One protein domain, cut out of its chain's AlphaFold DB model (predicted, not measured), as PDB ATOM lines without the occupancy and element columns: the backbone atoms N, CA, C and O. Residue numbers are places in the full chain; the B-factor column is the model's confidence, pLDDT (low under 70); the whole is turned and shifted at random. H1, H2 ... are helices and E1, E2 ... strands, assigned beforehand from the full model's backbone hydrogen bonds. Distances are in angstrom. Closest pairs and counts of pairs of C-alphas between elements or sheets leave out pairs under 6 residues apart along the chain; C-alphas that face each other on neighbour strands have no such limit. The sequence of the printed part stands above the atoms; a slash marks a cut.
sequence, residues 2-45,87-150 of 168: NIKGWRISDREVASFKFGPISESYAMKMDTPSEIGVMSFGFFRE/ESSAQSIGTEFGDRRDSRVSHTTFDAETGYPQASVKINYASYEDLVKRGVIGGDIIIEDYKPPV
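Overview. This is residues 2 to 45 and 87 to 150 of the 168 residues of an uncharacterized protein of uncultured bacterium (UniProt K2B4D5). With little regular structure, this is an open frame: two antiparallel ribbons, E1 with E3 and E2 with E4, make two sides, loop 103 to 118 bows between them at one end, and short helices H1 and H2 lie toward the other. The 108 printed residues run E1, H1, E2, E3, E4, H2; the class is mixed, with 41 residues in named elements. The whole is loose, radius of gyration of the C-alphas 16.2 A, spanning 45 by 32 by 27 A.

Along the chain. E1, residues 12 to 20, 24.2 A long, begins at C-alpha 12 (121.055, 137.458, 183.491). H1 is residues 25 to 28, E2 37 to 42, E3 93 to 102, 25.7 A long, and E4 119 to 124. H2, residues 128 to 133, ends at C-alpha 133 (139.629, 169.576, 185.471).

Arrangement. Within hydrogen-bond range are N 15 and O 99 of E1 and E3, 2.9 A, and N 40 and O 121 of E2 and E4, 2.8 A. The closest C-alphas of H1 and E3, Tyr 25 and Glu 96, are 5.1 A apart. H2 has every O i to N i+4 pair within range; H1 is too short for one.

Size, cuts and confidence. Residues 46 to 86 are not printed; C-alphas 45 and 87 are 37.8 A apart. E3 to E4 is a long link. Residues 87 to 90 and 139 to 150 have pLDDT under 70.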
ATOM      1  N   ASN A   2     115.035 151.016 183.109       83.69
ATOM      2  CA  ASN A   2     116.269 150.816 183.884       83.69
ATOM      3  C   ASN A   2     117.116 149.729 183.203       83.69
ATOM      4  O   ASN A   2     116.599 148.648 182.918       83.69
ATOM      5  N   ILE A   3     118.389 150.025 182.931       88.38
ATOM      6  CA  ILE A   3     119.343 149.092 182.324       88.38
ATOM      7  C   ILE A   3     120.274 148.591 183.429       88.38
ATOM      8  O   ILE A   3     121.131 149.324 183.911       88.38
ATOM      9  N   LYS A   4     120.097 147.328 183.833       92.56
ATOM     10  CA  LYS A   4     120.829 146.733 184.964       92.56
ATOM     11  C   LYS A   4     122.284 146.354 184.652       92.56
ATOM     12  O   LYS A   4     123.046 146.111 185.584       92.56
ATOM     13  N   GLY A   5     122.658 146.241 183.378       93.56
ATOM     14  CA  GLY A   5     123.978 145.758 182.976       93.56
ATOM     15  C   GLY A   5     124.043 145.275 181.527       93.56
ATOM     16  O   GLY A   5     123.049 145.349 180.799       93.56
ATOM     17  N   TRP A   6     125.197 144.737 181.135       92.81
ATOM     18  CA  TRP A   6     125.383 144.043 179.861       92.81
ATOM     19  C   TRP A   6     124.652 142.708 179.885       92.81
ATOM     20  O   TRP A   6     124.893 141.875 180.758       92.81
ATOM     21  N   ARG A   7     123.744 142.492 178.936       93.25
ATOM     22  CA  ARG A   7     122.980 141.248 178.876       93.25
ATOM     23  C   ARG A   7     123.860 140.101 178.417       93.25
ATOM     24  O   ARG A   7     124.476 140.209 177.368       93.25
ATOM     25  N   ILE A   8     123.866 139.017 179.185       92.19
ATOM     26  CA  ILE A   8     124.619 137.788 178.887       92.19
ATOM     27  C   ILE A   8     123.686 136.605 178.589       92.19
ATOM     28  O   ILE A   8     124.114 135.626 177.990       92.19
ATOM     29  N   SER A   9     122.415 136.691 179.005       91.19
ATOM     30  CA  SER A   9     121.349 135.737 178.678       91.19
ATOM     31  C   SER A   9     119.959 136.377 178.829       91.19
ATOM     32  O   SER A   9     119.820 137.517 179.291       91.19
ATOM     33  N   ASP A  10     118.895 135.632 178.525       92.50
ATOM     34  CA  ASP A  10     117.509 136.056 178.791       92.50
ATOM     35  C   ASP A  10     117.196 136.267 180.275       92.50
ATOM     36  O   ASP A  10     116.216 136.929 180.622       92.50
ATOM     37  N   ARG A  11     118.004 135.695 181.169       94.06
ATOM     38  CA  ARG A  11     117.778 135.742 182.617       94.06
ATOM     39  C   ARG A  11     118.766 136.623 183.351       94.06
ATOM     40  O   ARG A  11     118.461 137.044 184.461       94.06
ATOM     41  N   GLU A  12     119.924 136.898 182.762       94.56
ATOM     42  CA  GLU A  12     121.055 137.458 183.491       94.56
ATOM     43  C   GLU A  12     121.728 138.605 182.739       94.56
ATOM     44  O   GLU A  12     121.777 138.666 181.505       94.56
ATOM     45  N   VAL A  13     122.285 139.518 183.527       95.44
ATOM     46  CA  VAL A  13     123.170 140.594 183.078       95.44
ATOM     47  C   VAL A  13     124.432 140.605 183.943       95.44
ATOM     48  O   VAL A  13     124.388 140.197 185.104       95.44
ATOM     49  N   ALA A  14     125.529 141.131 183.410       95.69
ATOM     50  CA  ALA A  14     126.678 141.579 184.190       95.69
ATOM     51  C   ALA A  14     126.508 143.071 184.509       95.69
ATOM     52  O   ALA A  14     126.321 143.872 183.593       95.69
ATOM     53  N   SER A  15     126.532 143.469 185.782       95.69
ATOM     54  CA  SER A  15     126.313 144.873 186.162       95.69
ATOM     55  C   SER A  15     127.418 145.792 185.640       95.69
ATOM     56  O   SER A  15     128.582 145.397 185.606       95.69
ATOM     57  N   PHE A  16     127.094 147.047 185.335       94.81
ATOM     58  CA  PHE A  16     128.112 148.060 185.052       94.81
ATOM     59  C   PHE A  16     128.876 148.408 186.333       94.81
ATOM     60  O   PHE A  16     128.262 148.783 187.333       94.81
ATOM     61  N   LYS A  17     130.207 148.301 186.313       94.75
ATOM     62  CA  LYS A  17     131.066 148.737 187.419       94.75
ATOM     63  C   LYS A  17     132.096 149.731 186.901       94.75
ATOM     64  O   LYS A  17     132.802 149.426 185.949       94.75
ATOM     65  N   PHE A  18     132.188 150.905 187.516       94.25
ATOM     66  CA  PHE A  18     133.260 151.849 187.205       94.25
ATOM     67  C   PHE A  18     134.529 151.482 187.971       94.25
ATOM     68  O   PHE A  18     134.460 151.134 189.152       94.25
ATOM     69  N   GLY A  19     135.673 151.579 187.304       92.94
ATOM     70  CA  GLY A  19     136.963 151.246 187.896       92.94
ATOM     71  C   GLY A  19     138.140 151.600 186.989       92.94
ATOM     72  O   GLY A  19     137.963 152.382 186.046       92.94
ATOM     73  N   PRO A  20     139.345 151.083 187.289       92.75
ATOM     74  CA  PRO A  20     140.564 151.412 186.561       92.75
ATOM     75  C   PRO A  20     140.469 151.081 185.070       92.75
ATOM     76  O   PRO A  20     139.860 150.090 184.668       92.75
ATOM     77  N   ILE A  21     141.139 151.882 184.240       92.31
ATOM     78  CA  ILE A  21     141.183 151.675 182.785       92.31
ATOM     79  C   ILE A  21     141.661 150.275 182.404       92.31
ATOM     80  O   ILE A  21     141.067 149.664 181.517       92.31
ATOM     81  N   SER A  22     142.685 149.760 183.087       91.31
ATOM     82  CA  SER A  22     143.264 148.438 182.816       91.31
ATOM     83  C   SER A  22     142.243 147.304 182.916       91.31
ATOM     84  O   SER A  22     142.371 146.306 182.217       91.31
ATOM     85  N   GLU A  23     141.209 147.474 183.742       92.00
ATOM     86  CA  GLU A  23     140.147 146.485 183.938       92.00
ATOM     87  C   GLU A  23     138.911 146.742 183.067       92.00
ATOM     88  O   GLU A  23     137.986 145.925 183.025       92.00
ATOM     89  N   SER A  24     138.873 147.875 182.362       92.88
ATOM     90  CA  SER A  24     137.723 148.255 181.555       92.88
ATOM     91  C   SER A  24     137.489 147.275 180.408       92.88
ATOM     92  O   SER A  24     138.421 146.772 179.779       92.88
ATOM     93  N   TYR A  25     136.217 147.044 180.088       91.75
ATOM     94  CA  TYR A  25     135.822 146.183 178.979       91.75
ATOM     95  C   TYR A  25     136.454 146.630 177.659       91.75
ATOM     96  O   TYR A  25     136.992 145.815 176.923       91.75
ATOM     97  N   ALA A  26     136.447 147.938 177.396       90.06
ATOM     98  CA  ALA A  26     137.040 148.516 176.199       90.06
ATOM     99  C   ALA A  26     138.539 148.186 176.075       90.06
ATOM    100  O   ALA A  26     138.975 147.813 174.989       90.06
ATOM    101  N   MET A  27     139.306 148.223 177.176       90.19
ATOM    102  CA  MET A  27     140.706 147.773 177.167       90.19
ATOM    103  C   MET A  27     140.838 146.268 176.954       90.19
ATOM    104  O   MET A  27     141.662 145.846 176.149       90.19
ATOM    105  N   LYS A  28     140.011 145.456 177.623       89.75
ATOM    106  CA  LYS A  28     140.040 143.990 177.469       89.75
ATOM    107  C   LYS A  28     139.655 143.525 176.062       89.75
ATOM    108  O   LYS A  28     140.053 142.443 175.652       89.75
ATOM    109  N   MET A  29     138.908 144.346 175.323       88.00
ATOM    110  CA  MET A  29     138.472 144.074 173.952       88.00
ATOM    111  C   MET A  29     139.293 144.813 172.884       88.00
ATOM    112  O   MET A  29     138.841 144.894 171.745       88.00
ATOM    113  N   ASP A  30     140.455 145.376 173.238       86.88
ATOM    114  CA  ASP A  30     141.345 146.115 172.323       86.88
ATOM    115  C   ASP A  30     140.649 147.283 171.588       86.88
ATOM    116  O   ASP A  30     140.805 147.528 170.394       86.88
ATOM    117  N   THR A  31     139.815 148.020 172.327       84.81
ATOM    118  CA  THR A  31     139.063 149.192 171.845       84.81
ATOM    119  C   THR A  31     139.265 150.412 172.757       84.81
ATOM    120  O   THR A  31     138.295 150.987 173.252       84.81
ATOM    121  N   PRO A  32     140.514 150.857 173.000       85.44
ATOM    122  CA  PRO A  32     140.835 151.895 173.992       85.44
ATOM    123  C   PRO A  32     140.128 153.242 173.765       85.44
ATOM    124  O   PRO A  32     139.894 153.988 174.713       85.44
ATOM    125  N   SER A  33     139.743 153.563 172.528       83.81
ATOM    126  CA  SER A  33     139.007 154.792 172.201       83.81
ATOM    127  C   SER A  33     137.555 154.812 172.704       83.81
ATOM    128  O   SER A  33     136.930 155.872 172.699       83.81
ATOM    129  N   GLU A  34     137.016 153.672 173.151       86.56
ATOM    130  CA  GLU A  34     135.647 153.528 173.676       86.56
ATOM    131  C   GLU A  34     135.590 153.583 175.217       86.56
ATOM    132  O   GLU A  34     134.539 153.385 175.831       86.56
ATOM    133  N   ILE A  35     136.714 153.863 175.882       91.06
ATOM    134  CA  ILE A  35     136.741 154.090 177.331       91.06
ATOM    135  C   ILE A  35     136.046 155.411 177.647       91.06
ATOM    136  O   ILE A  35     136.269 156.421 176.984       91.06
ATOM    137  N   GLY A  36     135.230 155.435 178.705       89.88
ATOM    138  CA  GLY A  36     134.546 156.667 179.091       89.88
ATOM    139  C   GLY A  36     133.332 156.977 178.222       89.88
ATOM    140  O   GLY A  36     132.786 158.067 178.330       89.88
ATOM    141  N   VAL A  37     132.902 156.058 177.357       89.75
ATOM    142  CA  VAL A  37     131.830 156.295 176.388       89.75
ATOM    143  C   VAL A  37     130.605 155.437 176.697       89.75
ATOM    144  O   VAL A  37     130.708 154.241 176.951       89.75
ATOM    145  N   MET A  38     129.422 156.048 176.623       88.31
ATOM    146  CA  MET A  38     128.141 155.356 176.486       88.31
ATOM    147  C   MET A  38     127.437 155.862 175.230       88.31
ATOM    148  O   MET A  38     127.174 157.056 175.106       88.31
ATOM    149  N   SER A  39     127.114 154.956 174.313       87.06
ATOM    150  CA  SER A  39     126.478 155.293 173.037       87.06
ATOM    151  C   SER A  39     125.105 154.642 172.935       87.06
ATOM    152  O   SER A  39     124.946 153.455 173.212       87.06
ATOM    153  N   PHE A  40     124.121 155.420 172.501       87.50
ATOM    154  CA  PHE A  40     122.734 155.008 172.327       87.50
ATOM    155  C   PHE A  40     122.319 155.233 170.875       87.50
ATOM    156  O   PHE A  40     122.607 156.285 170.304       87.50
ATOM    157  N   GLY A  41     121.632 154.251 170.293       89.25
ATOM    158  CA  GLY A  41     121.001 154.349 168.979       89.25
ATOM    159  C   GLY A  41     119.496 154.167 169.115       89.25
ATOM    160  O   GLY A  41     119.042 153.226 169.765       89.25
ATOM    161  N   PHE A  42     118.729 155.067 168.509       90.38
ATOM    162  CA  PHE A  42     117.272 155.046 168.515       90.38
ATOM    163  C   PHE A  42     116.762 154.699 167.120       90.38
ATOM    164  O   PHE A  42     117.121 155.350 166.138       90.38
ATOM    165  N   PHE A  43     115.913 153.679 167.054       89.94
ATOM    166  CA  PHE A  43     115.297 153.182 165.830       89.94
ATOM    167  C   PHE A  43     113.788 153.358 165.930       89.94
ATOM    168  O   PHE A  43     113.189 153.125 166.980       89.94
ATOM    169  N   ARG A  44     113.173 153.752 164.827       92.81
ATOM    170  CA  ARG A  44     111.732 153.770 164.635       92.81
ATOM    171  C   ARG A  44     111.319 152.433 164.043       92.81
ATOM    172  O   ARG A  44     111.993 151.895 163.164       92.81
ATOM    173  N   GLU A  45     110.205 151.910 164.529       93.25
ATOM    174  CA  GLU A  45     109.586 150.731 163.936       93.25
ATOM    175  C   GLU A  45     108.994 151.085 162.569       93.25
ATOM    176  O   GLU A  45     108.405 152.159 162.389       93.25
ATOM    177  N   GLU A  87     143.054 164.206 171.860       40.72
ATOM    178  CA  GLU A  87     143.845 163.876 173.026       40.72
ATOM    179  C   GLU A  87     142.895 163.407 174.116       40.72
ATOM    180  O   GLU A  87     141.992 164.133 174.550       40.72
ATOM    181  N   SER A  88     143.051 162.141 174.483       48.94
ATOM    182  CA  SER A  88     142.419 161.539 175.636       48.94
ATOM    183  C   SER A  88     142.914 162.304 176.857       48.94
ATOM    184  O   SER A  88     143.858 161.881 177.522       48.94
ATOM    185  N   SER A  89     142.334 163.480 177.113       50.91
ATOM    186  CA  SER A  89     142.511 164.227 178.352       50.91
ATOM    187  C   SER A  89     142.332 163.212 179.467       50.91
ATOM    188  O   SER A  89     141.276 162.590 179.538       50.91
ATOM    189  N   ALA A  90     143.416 162.943 180.198       63.25
ATOM    190  CA  ALA A  90     143.671 161.679 180.881       63.25
ATOM    191  C   ALA A  90     142.416 161.119 181.560       63.25
ATOM    192  O   ALA A  90     142.044 161.537 182.651       63.25
ATOM    193  N   GLN A  91     141.727 160.218 180.864       78.62
ATOM    194  CA  GLN A  91     140.589 159.517 181.420       78.62
ATOM    195  C   GLN A  91     141.138 158.639 182.540       78.62
ATOM    196  O   GLN A  91     142.100 157.911 182.322       78.62
ATOM    197  N   SER A  92     140.559 158.707 183.733       87.38
ATOM    198  CA  SER A  92     141.025 157.881 184.857       87.38
ATOM    199  C   SER A  92     140.200 156.611 185.071       87.38
ATOM    200  O   SER A  92     140.678 155.673 185.711       87.38
ATOM    201  N   ILE A  93     138.979 156.548 184.523       92.81
ATOM    202  CA  ILE A  93     138.041 155.442 184.762       92.81
ATOM    203  C   ILE A  93     137.433 154.873 183.477       92.81
ATOM    204  O   ILE A  93     137.199 155.586 182.500       92.81
ATOM    205  N   GLY A  94     137.103 153.585 183.509       93.31
ATOM    206  CA  GLY A  94     136.301 152.905 182.492       93.31
ATOM    207  C   GLY A  94     135.153 152.106 183.112       93.31
ATOM    208  O   GLY A  94     134.907 152.195 184.316       93.31
ATOM    209  N   THR A  95     134.447 151.319 182.295       95.00
ATOM    210  CA  THR A  95     133.416 150.378 182.769       95.00
ATOM    211  C   THR A  95     133.909 148.937 182.634       95.00
ATOM    212  O   THR A  95     134.263 148.499 181.541       95.00
ATOM    213  N   GLU A  96     133.909 148.194 183.733       94.19
ATOM    214  CA  GLU A  96     134.275 146.778 183.846       94.19
ATOM    215  C   GLU A  96     133.030 145.890 183.886       94.19
ATOM    216  O   GLU A  96     132.022 146.293 184.473       94.19
ATOM    217  N   PHE A  97     133.141 144.643 183.408       93.75
ATOM    218  CA  PHE A  97     132.143 143.598 183.661       93.75
ATOM    219  C   PHE A  97     132.030 143.292 185.169       93.75
ATOM    220  O   PHE A  97     132.907 142.687 185.803       93.75
ATOM    221  N   GLY A  98     130.932 143.760 185.762       93.94
ATOM    222  CA  GLY A  98     130.617 143.601 187.177       93.94
ATOM    223  C   GLY A  98     129.978 142.256 187.505       93.94
ATOM    224  O   GLY A  98     130.172 141.265 186.799       93.94
ATOM    225  N   ASP A  99     129.243 142.222 188.612       95.25
ATOM    226  CA  ASP A  99     128.656 140.995 189.147       95.25
ATOM    227  C   ASP A  99     127.481 140.519 188.297       95.25
ATOM    228  O   ASP A  99     126.759 141.318 187.690       95.25
ATOM    229  N   ARG A 100     127.238 139.211 188.319       95.12
ATOM    230  CA  ARG A 100     126.052 138.624 187.706       95.12
ATOM    231  C   ARG A 100     124.792 139.009 188.476       95.12
ATOM    232  O   ARG A 100     124.753 138.958 189.705       95.12
ATOM    233  N   ARG A 101     123.745 139.409 187.755       95.44
ATOM    234  CA  ARG A 101     122.456 139.846 188.319       95.44
ATOM    235  C   ARG A 101     121.286 139.236 187.550       95.44
ATOM    236  O   ARG A 101     121.312 139.211 186.320       95.44
ATOM    237  N   ASP A 102     120.225 138.841 188.261       95.75
ATOM    238  CA  ASP A 102     118.961 138.408 187.641       95.75
ATOM    239  C   ASP A 102     118.220 139.608 187.009       95.75
ATOM    240  O   ASP A 102     118.044 140.692 187.591       95.75
ATOM    241  N   SER A 103     117.836 139.417 185.752       94.81
ATOM    242  CA  SER A 103     117.209 140.399 184.876       94.81
ATOM    243  C   SER A 103     116.503 139.677 183.727       94.81
ATOM    244  O   SER A 103     117.053 139.532 182.632       94.81
ATOM    245  N   ARG A 104     115.281 139.209 183.989       94.00
ATOM    246  CA  ARG A 104     114.478 138.446 183.023       94.00
ATOM    247  C   ARG A 104     113.865 139.332 181.954       94.00
ATOM    248  O   ARG A 104     113.360 140.411 182.259       94.00
ATOM    249  N   VAL A 105     113.878 138.842 180.722       90.88
ATOM    250  CA  VAL A 105     113.214 139.473 179.578       90.88
ATOM    251  C   VAL A 105     112.220 138.524 178.923       90.88
ATOM    252  O   VAL A 105     112.210 137.323 179.178       90.88
ATOM    253  N   SER A 106     111.365 139.102 178.088       91.06
ATOM    254  CA  SER A 106     110.568 138.389 177.096       91.06
ATOM    255  C   SER A 106     110.907 138.960 175.722       91.06
ATOM    256  O   SER A 106     111.405 140.084 175.625       91.06
ATOM    257  N   HIS A 107     110.666 138.180 174.677       88.50
ATOM    258  CA  HIS A 107     110.929 138.596 173.308       88.50
ATOM    259  C   HIS A 107     109.661 139.110 172.640       88.50
ATOM    260  O   HIS A 107     108.574 138.567 172.821       88.50
ATOM    261  N   THR A 108     109.841 140.151 171.841       90.12
ATOM    262  CA  THR A 108     108.856 140.676 170.899       90.12
ATOM    263  C   THR A 108     109.560 140.917 169.571       90.12
ATOM    264  O   THR A 108     110.789 141.001 169.521       90.12
ATOM    265  N   THR A 109     108.796 141.019 168.493       88.56
ATOM    266  CA  THR A 109     109.316 141.421 167.185       88.56
ATOM    267  C   THR A 109     109.384 142.941 167.087       88.56
ATOM    268  O   THR A 109     108.537 143.629 167.650       88.56
ATOM    269  N   PHE A 110     110.379 143.438 166.360       89.00
ATOM    270  CA  PHE A 110     110.553 144.845 166.006       89.00
ATOM    271  C   PHE A 110     111.176 144.886 164.606       89.00
ATOM    272  O   PHE A 110     112.304 144.424 164.432       89.00
ATOM    273  N   ASP A 111     110.442 145.384 163.607       90.06
ATOM    274  CA  ASP A 111     110.976 145.598 162.253       90.06
ATOM    275  C   ASP A 111     111.485 147.034 162.165       90.06
ATOM    276  O   ASP A 111     110.696 147.977 162.130       90.06
ATOM    277  N   ALA A 112     112.802 147.227 162.200       90.06
ATOM    278  CA  ALA A 112     113.374 148.563 162.114       90.06
ATOM    279  C   ALA A 112     113.073 149.181 160.739       90.06
ATOM    280  O   ALA A 112     113.284 148.566 159.692       90.06
ATOM    281  N   GLU A 113     112.631 150.439 160.720       90.00
ATOM    282  CA  GLU A 113     112.396 151.158 159.467       90.00
ATOM    283  C   GLU A 113     113.680 151.267 158.631       90.00
ATOM    284  O   GLU A 113     113.650 151.093 157.412       90.00
ATOM    285  N   THR A 114     114.813 151.498 159.300       87.12
ATOM    286  CA  THR A 114     116.141 151.654 158.703       87.12
ATOM    287  C   THR A 114     117.168 150.738 159.368       87.12
ATOM    288  O   THR A 114     117.085 150.437 160.553       87.12
ATOM    289  N   GLY A 115     118.211 150.356 158.621       86.44
ATOM    290  CA  GLY A 115     119.349 149.587 159.155       86.44
ATOM    291  C   GLY A 115     120.357 150.405 159.979       86.44
ATOM    292  O   GLY A 115     121.370 149.869 160.418       86.44
ATOM    293  N   TYR A 116     120.120 151.705 160.159       85.69
ATOM    294  CA  TYR A 116     120.924 152.619 160.974       85.69
ATOM    295  C   TYR A 116     120.006 153.411 161.916       85.69
ATOM    296  O   TYR A 116     118.834 153.600 161.578       85.69
ATOM    297  N   PRO A 117     120.502 153.877 163.078       88.19
ATOM    298  CA  PRO A 117     119.680 154.625 164.022       88.19
ATOM    299  C   PRO A 117     119.291 155.996 163.450       88.19
ATOM    300  O   PRO A 117     120.103 156.668 162.815       88.19
ATOM    301  N   GLN A 118     118.056 156.425 163.701       90.19
ATOM    302  CA  GLN A 118     117.535 157.732 163.275       90.19
ATOM    303  C   GLN A 118     117.927 158.862 164.224       90.19
ATOM    304  O   GLN A 118     117.986 160.015 163.809       90.19
ATOM    305  N   ALA A 119     118.219 158.528 165.479       87.31
ATOM    306  CA  ALA A 119     118.870 159.422 166.419       87.31
ATOM    307  C   ALA A 119     119.937 158.659 167.200       87.31
ATOM    308  O   ALA A 119     119.804 157.462 167.467       87.31
ATOM    309  N   SER A 120     120.988 159.362 167.587       87.00
ATOM    310  CA  SER A 120     122.109 158.799 168.320       87.00
ATOM    311  C   SER A 120     122.582 159.773 169.375       87.00
ATOM    312  O   SER A 120     122.700 160.967 169.125       87.00
ATOM    313  N   VAL A 121     122.859 159.248 170.561       86.56
ATOM    314  CA  VAL A 121     123.356 160.033 171.691       86.56
ATOM    315  C   VAL A 121     124.632 159.381 172.179       86.56
ATOM    316  O   VAL A 121     124.654 158.177 172.431       86.56
ATOM    317  N   LYS A 122     125.691 160.174 172.320       85.56
ATOM    318  CA  LYS A 122     126.929 159.756 172.973       85.56
ATOM    319  C   LYS A 122     127.101 160.552 174.250       85.56
ATOM    320  O   LYS A 122     127.095 161.778 174.229       85.56
ATOM    321  N   ILE A 123     127.292 159.843 175.350       86.88
ATOM    322  CA  ILE A 123     127.620 160.421 176.644       86.88
ATOM    323  C   ILE A 123     129.062 160.043 176.948       86.88
ATOM    324  O   ILE A 123     129.386 158.861 177.063       86.88
ATOM    325  N   ASN A 124     129.923 161.050 177.074       88.62
ATOM    326  CA  ASN A 124     131.266 160.852 177.600       88.62
ATOM    327  C   ASN A 124     131.207 161.046 179.120       88.62
ATOM    328  O   ASN A 124     130.792 162.103 179.594       88.62
ATOM    329  N   TYR A 125     131.599 160.030 179.880       89.94
ATOM    330  CA  TYR A 125     131.718 160.083 181.332       89.94
ATOM    331  C   TYR A 125     133.193 160.074 181.730       89.94
ATOM    332  O   TYR A 125     134.046 159.533 181.026       89.94
ATOM    333  N   ALA A 126     133.498 160.645 182.886       91.19
ATOM    334  CA  ALA A 126     134.816 160.580 183.500       91.19
ATOM    335  C   ALA A 126     134.671 160.606 185.022       91.19
ATOM    336  O   ALA A 126     133.553 160.703 185.539       91.19
ATOM    337  N   SER A 127     135.787 160.488 185.742       91.06
ATOM    338  CA  SER A 127     135.762 160.677 187.190       91.06
ATOM    339  C   SER A 127     135.354 162.112 187.519       91.06
ATOM    340  O   SER A 127     135.496 163.021 186.699       91.06
ATOM    341  N   TYR A 128     134.855 162.327 188.734       89.06
ATOM    342  CA  TYR A 128     134.508 163.669 189.192       89.06
ATOM    343  C   TYR A 128     135.684 164.647 189.036       89.06
ATOM    344  O   TYR A 128     135.511 165.740 188.503       89.06
ATOM    345  N   GLU A 129     136.890 164.234 189.433       89.88
ATOM    346  CA  GLU A 129     138.098 165.054 189.319       89.88
ATOM    347  C   GLU A 129     138.424 165.412 187.867       89.88
ATOM    348  O   GLU A 129     138.761 166.560 187.583       89.88
ATOM    349  N   ASP A 130     138.299 164.457 186.944       89.44
ATOM    350  CA  ASP A 130     138.550 164.700 185.522       89.44
ATOM    351  C   ASP A 130     137.505 165.651 184.935       89.44
ATOM    352  O   ASP A 130     137.844 166.544 184.161       89.44
ATOM    353  N   LEU A 131     136.237 165.510 185.329       88.56
ATOM    354  CA  LEU A 131     135.168 166.408 184.892       88.56
ATOM    355  C   LEU A 131     135.349 167.834 185.428       88.56
ATOM    356  O   LEU A 131     135.087 168.785 184.692       88.56
ATOM    357  N   VAL A 132     135.830 167.997 186.666       87.38
ATOM    358  CA  VAL A 132     136.192 169.309 187.230       87.38
ATOM    359  C   VAL A 132     137.388 169.905 186.486       87.38
ATOM    360  O   VAL A 132     137.323 171.056 186.065       87.38
ATOM    361  N   LYS A 133     138.455 169.127 186.248       87.56
ATOM    362  CA  LYS A 133     139.629 169.576 185.471       87.56
ATOM    363  C   LYS A 133     139.256 170.001 184.049       87.56
ATOM    364  O   LYS A 133     139.862 170.920 183.508       87.56
ATOM    365  N   ARG A 134     138.255 169.345 183.453       85.12
ATOM    366  CA  ARG A 134     137.699 169.678 182.132       85.12
ATOM    367  C   ARG A 134     136.689 170.837 182.163       85.12
ATOM    368  O   ARG A 134     136.229 171.240 181.103       85.12
ATOM    369  N   GLY A 135     136.315 171.350 183.339       86.62
ATOM    370  CA  GLY A 135     135.342 172.439 183.490       86.62
ATOM    371  C   GLY A 135     133.883 172.049 183.224       86.62
ATOM    372  O   GLY A 135     133.029 172.924 183.132       86.62
ATOM    373  N   VAL A 136     133.577 170.750 183.112       85.94
ATOM    374  CA  VAL A 136     132.208 170.249 182.878       85.94
ATOM    375  C   VAL A 136     131.363 170.384 184.143       85.94
ATOM    376  O   VAL A 136     130.203 170.774 184.089       85.94
ATOM    377  N   ILE A 137     131.943 170.068 185.303       80.81
ATOM    378  CA  ILE A 137     131.295 170.300 186.596       80.81
ATOM    379  C   ILE A 137     131.686 171.706 187.048       80.81
ATOM    380  O   ILE A 137     132.810 171.925 187.496       80.81
ATOM    381  N   GLY A 138     130.756 172.649 186.887       74.31
ATOM    382  CA  GLY A 138     130.958 174.079 187.159       74.31
ATOM    383  C   GLY A 138     130.835 174.990 185.930       74.31
ATOM    384  O   GLY A 138     130.860 176.206 186.096       74.31
ATOM    385  N   GLY A 139     130.667 174.422 184.732       63.34
ATOM    386  CA  GLY A 139     130.368 175.123 183.478       63.34
ATOM    387  C   GLY A 139     129.176 174.496 182.741       63.34
ATOM    388  O   GLY A 139     128.613 173.499 183.194       63.34
ATOM    389  N   ASP A 140     128.767 175.096 181.621       52.50
ATOM    390  CA  ASP A 140     127.612 174.648 180.832       52.50
ATOM    391  C   ASP A 140     127.813 173.249 180.210       52.50
ATOM    392  O   ASP A 140     128.901 172.885 179.757       52.50
ATOM    393  N   ILE A 141     126.737 172.458 180.158       55.09
ATOM    394  CA  ILE A 141     126.721 171.122 179.542       55.09
ATOM    395  C   ILE A 141     126.746 171.265 178.013       55.09
ATOM    396  O   ILE A 141     125.825 171.834 177.430       55.09
ATOM    397  N   ILE A 142     127.751 170.682 177.349       52.81
ATOM    398  CA  ILE A 142     127.811 170.598 175.880       52.81
ATOM    399  C   ILE A 142     127.212 169.263 175.422       52.81
ATOM    400  O   ILE A 142     127.745 168.196 175.727       52.81
ATOM    401  N   ILE A 143     126.117 169.323 174.662       55.31
ATOM    402  CA  ILE A 143     125.576 168.179 173.917       55.31
ATOM    403  C   ILE A 143     126.119 168.282 172.487       55.31
ATOM    404  O   ILE A 143     125.714 169.168 171.739       55.31
ATOM    405  N   GLU A 144     127.062 167.413 172.116       55.44
ATOM    406  CA  GLU A 144     127.532 167.298 170.729       55.44
ATOM    407  C   GLU A 144     126.627 166.333 169.942       55.44
ATOM    408  O   GLU A 144     126.336 165.225 170.406       55.44
ATOM    409  N   ASP A 145     126.239 166.720 168.724       53.00
ATOM    410  CA  ASP A 145     125.577 165.824 167.773       53.00
ATOM    411  C   ASP A 145     126.548 164.713 167.346       53.00
ATOM    412  O   ASP A 145     127.460 164.908 166.538       53.00
ATOM    413  N   TYR A 146     126.367 163.517 167.906       56.25
ATOM    414  CA  TYR A 146     127.200 162.364 167.593       56.25
ATOM    415  C   TYR A 146     126.613 161.559 166.441       56.25
ATOM    416  O   TYR A 146     125.531 160.987 166.564       56.25
ATOM    417  N   LYS A 147     127.368 161.439 165.345       61.09
ATOM    418  CA  LYS A 147     127.066 160.509 164.255       61.09
ATOM    419  C   LYS A 147     127.817 159.193 164.498       61.09
ATOM    420  O   LYS A 147     129.042 159.179 164.362       61.09
ATOM    421  N   PRO A 148     127.134 158.098 164.875       53.03
ATOM    422  CA  PRO A 148     127.800 156.860 165.232       53.03
ATOM    423  C   PRO A 148     128.533 156.284 164.021       53.03
ATOM    424  O   PRO A 148     128.056 156.424 162.887       53.03
ATOM    425  N   PRO A 149     129.677 155.609 164.231       52.47
ATOM    426  CA  PRO A 149     130.267 154.790 163.189       52.47
ATOM    427  C   PRO A 149     129.221 153.774 162.725       52.47
ATOM    428  O   PRO A 149     128.467 153.231 163.536       52.47
ATOM    429  N   VAL A 150     129.172 153.515 161.417       47.91
ATOM    430  CA  VAL A 150     128.289 152.499 160.834       47.91
ATOM    431  C   VAL A 150     128.794 151.126 161.274       47.91
ATOM    432  O   VAL A 150     129.532 150.454 160.556       47.91
TER     433      VAL A 150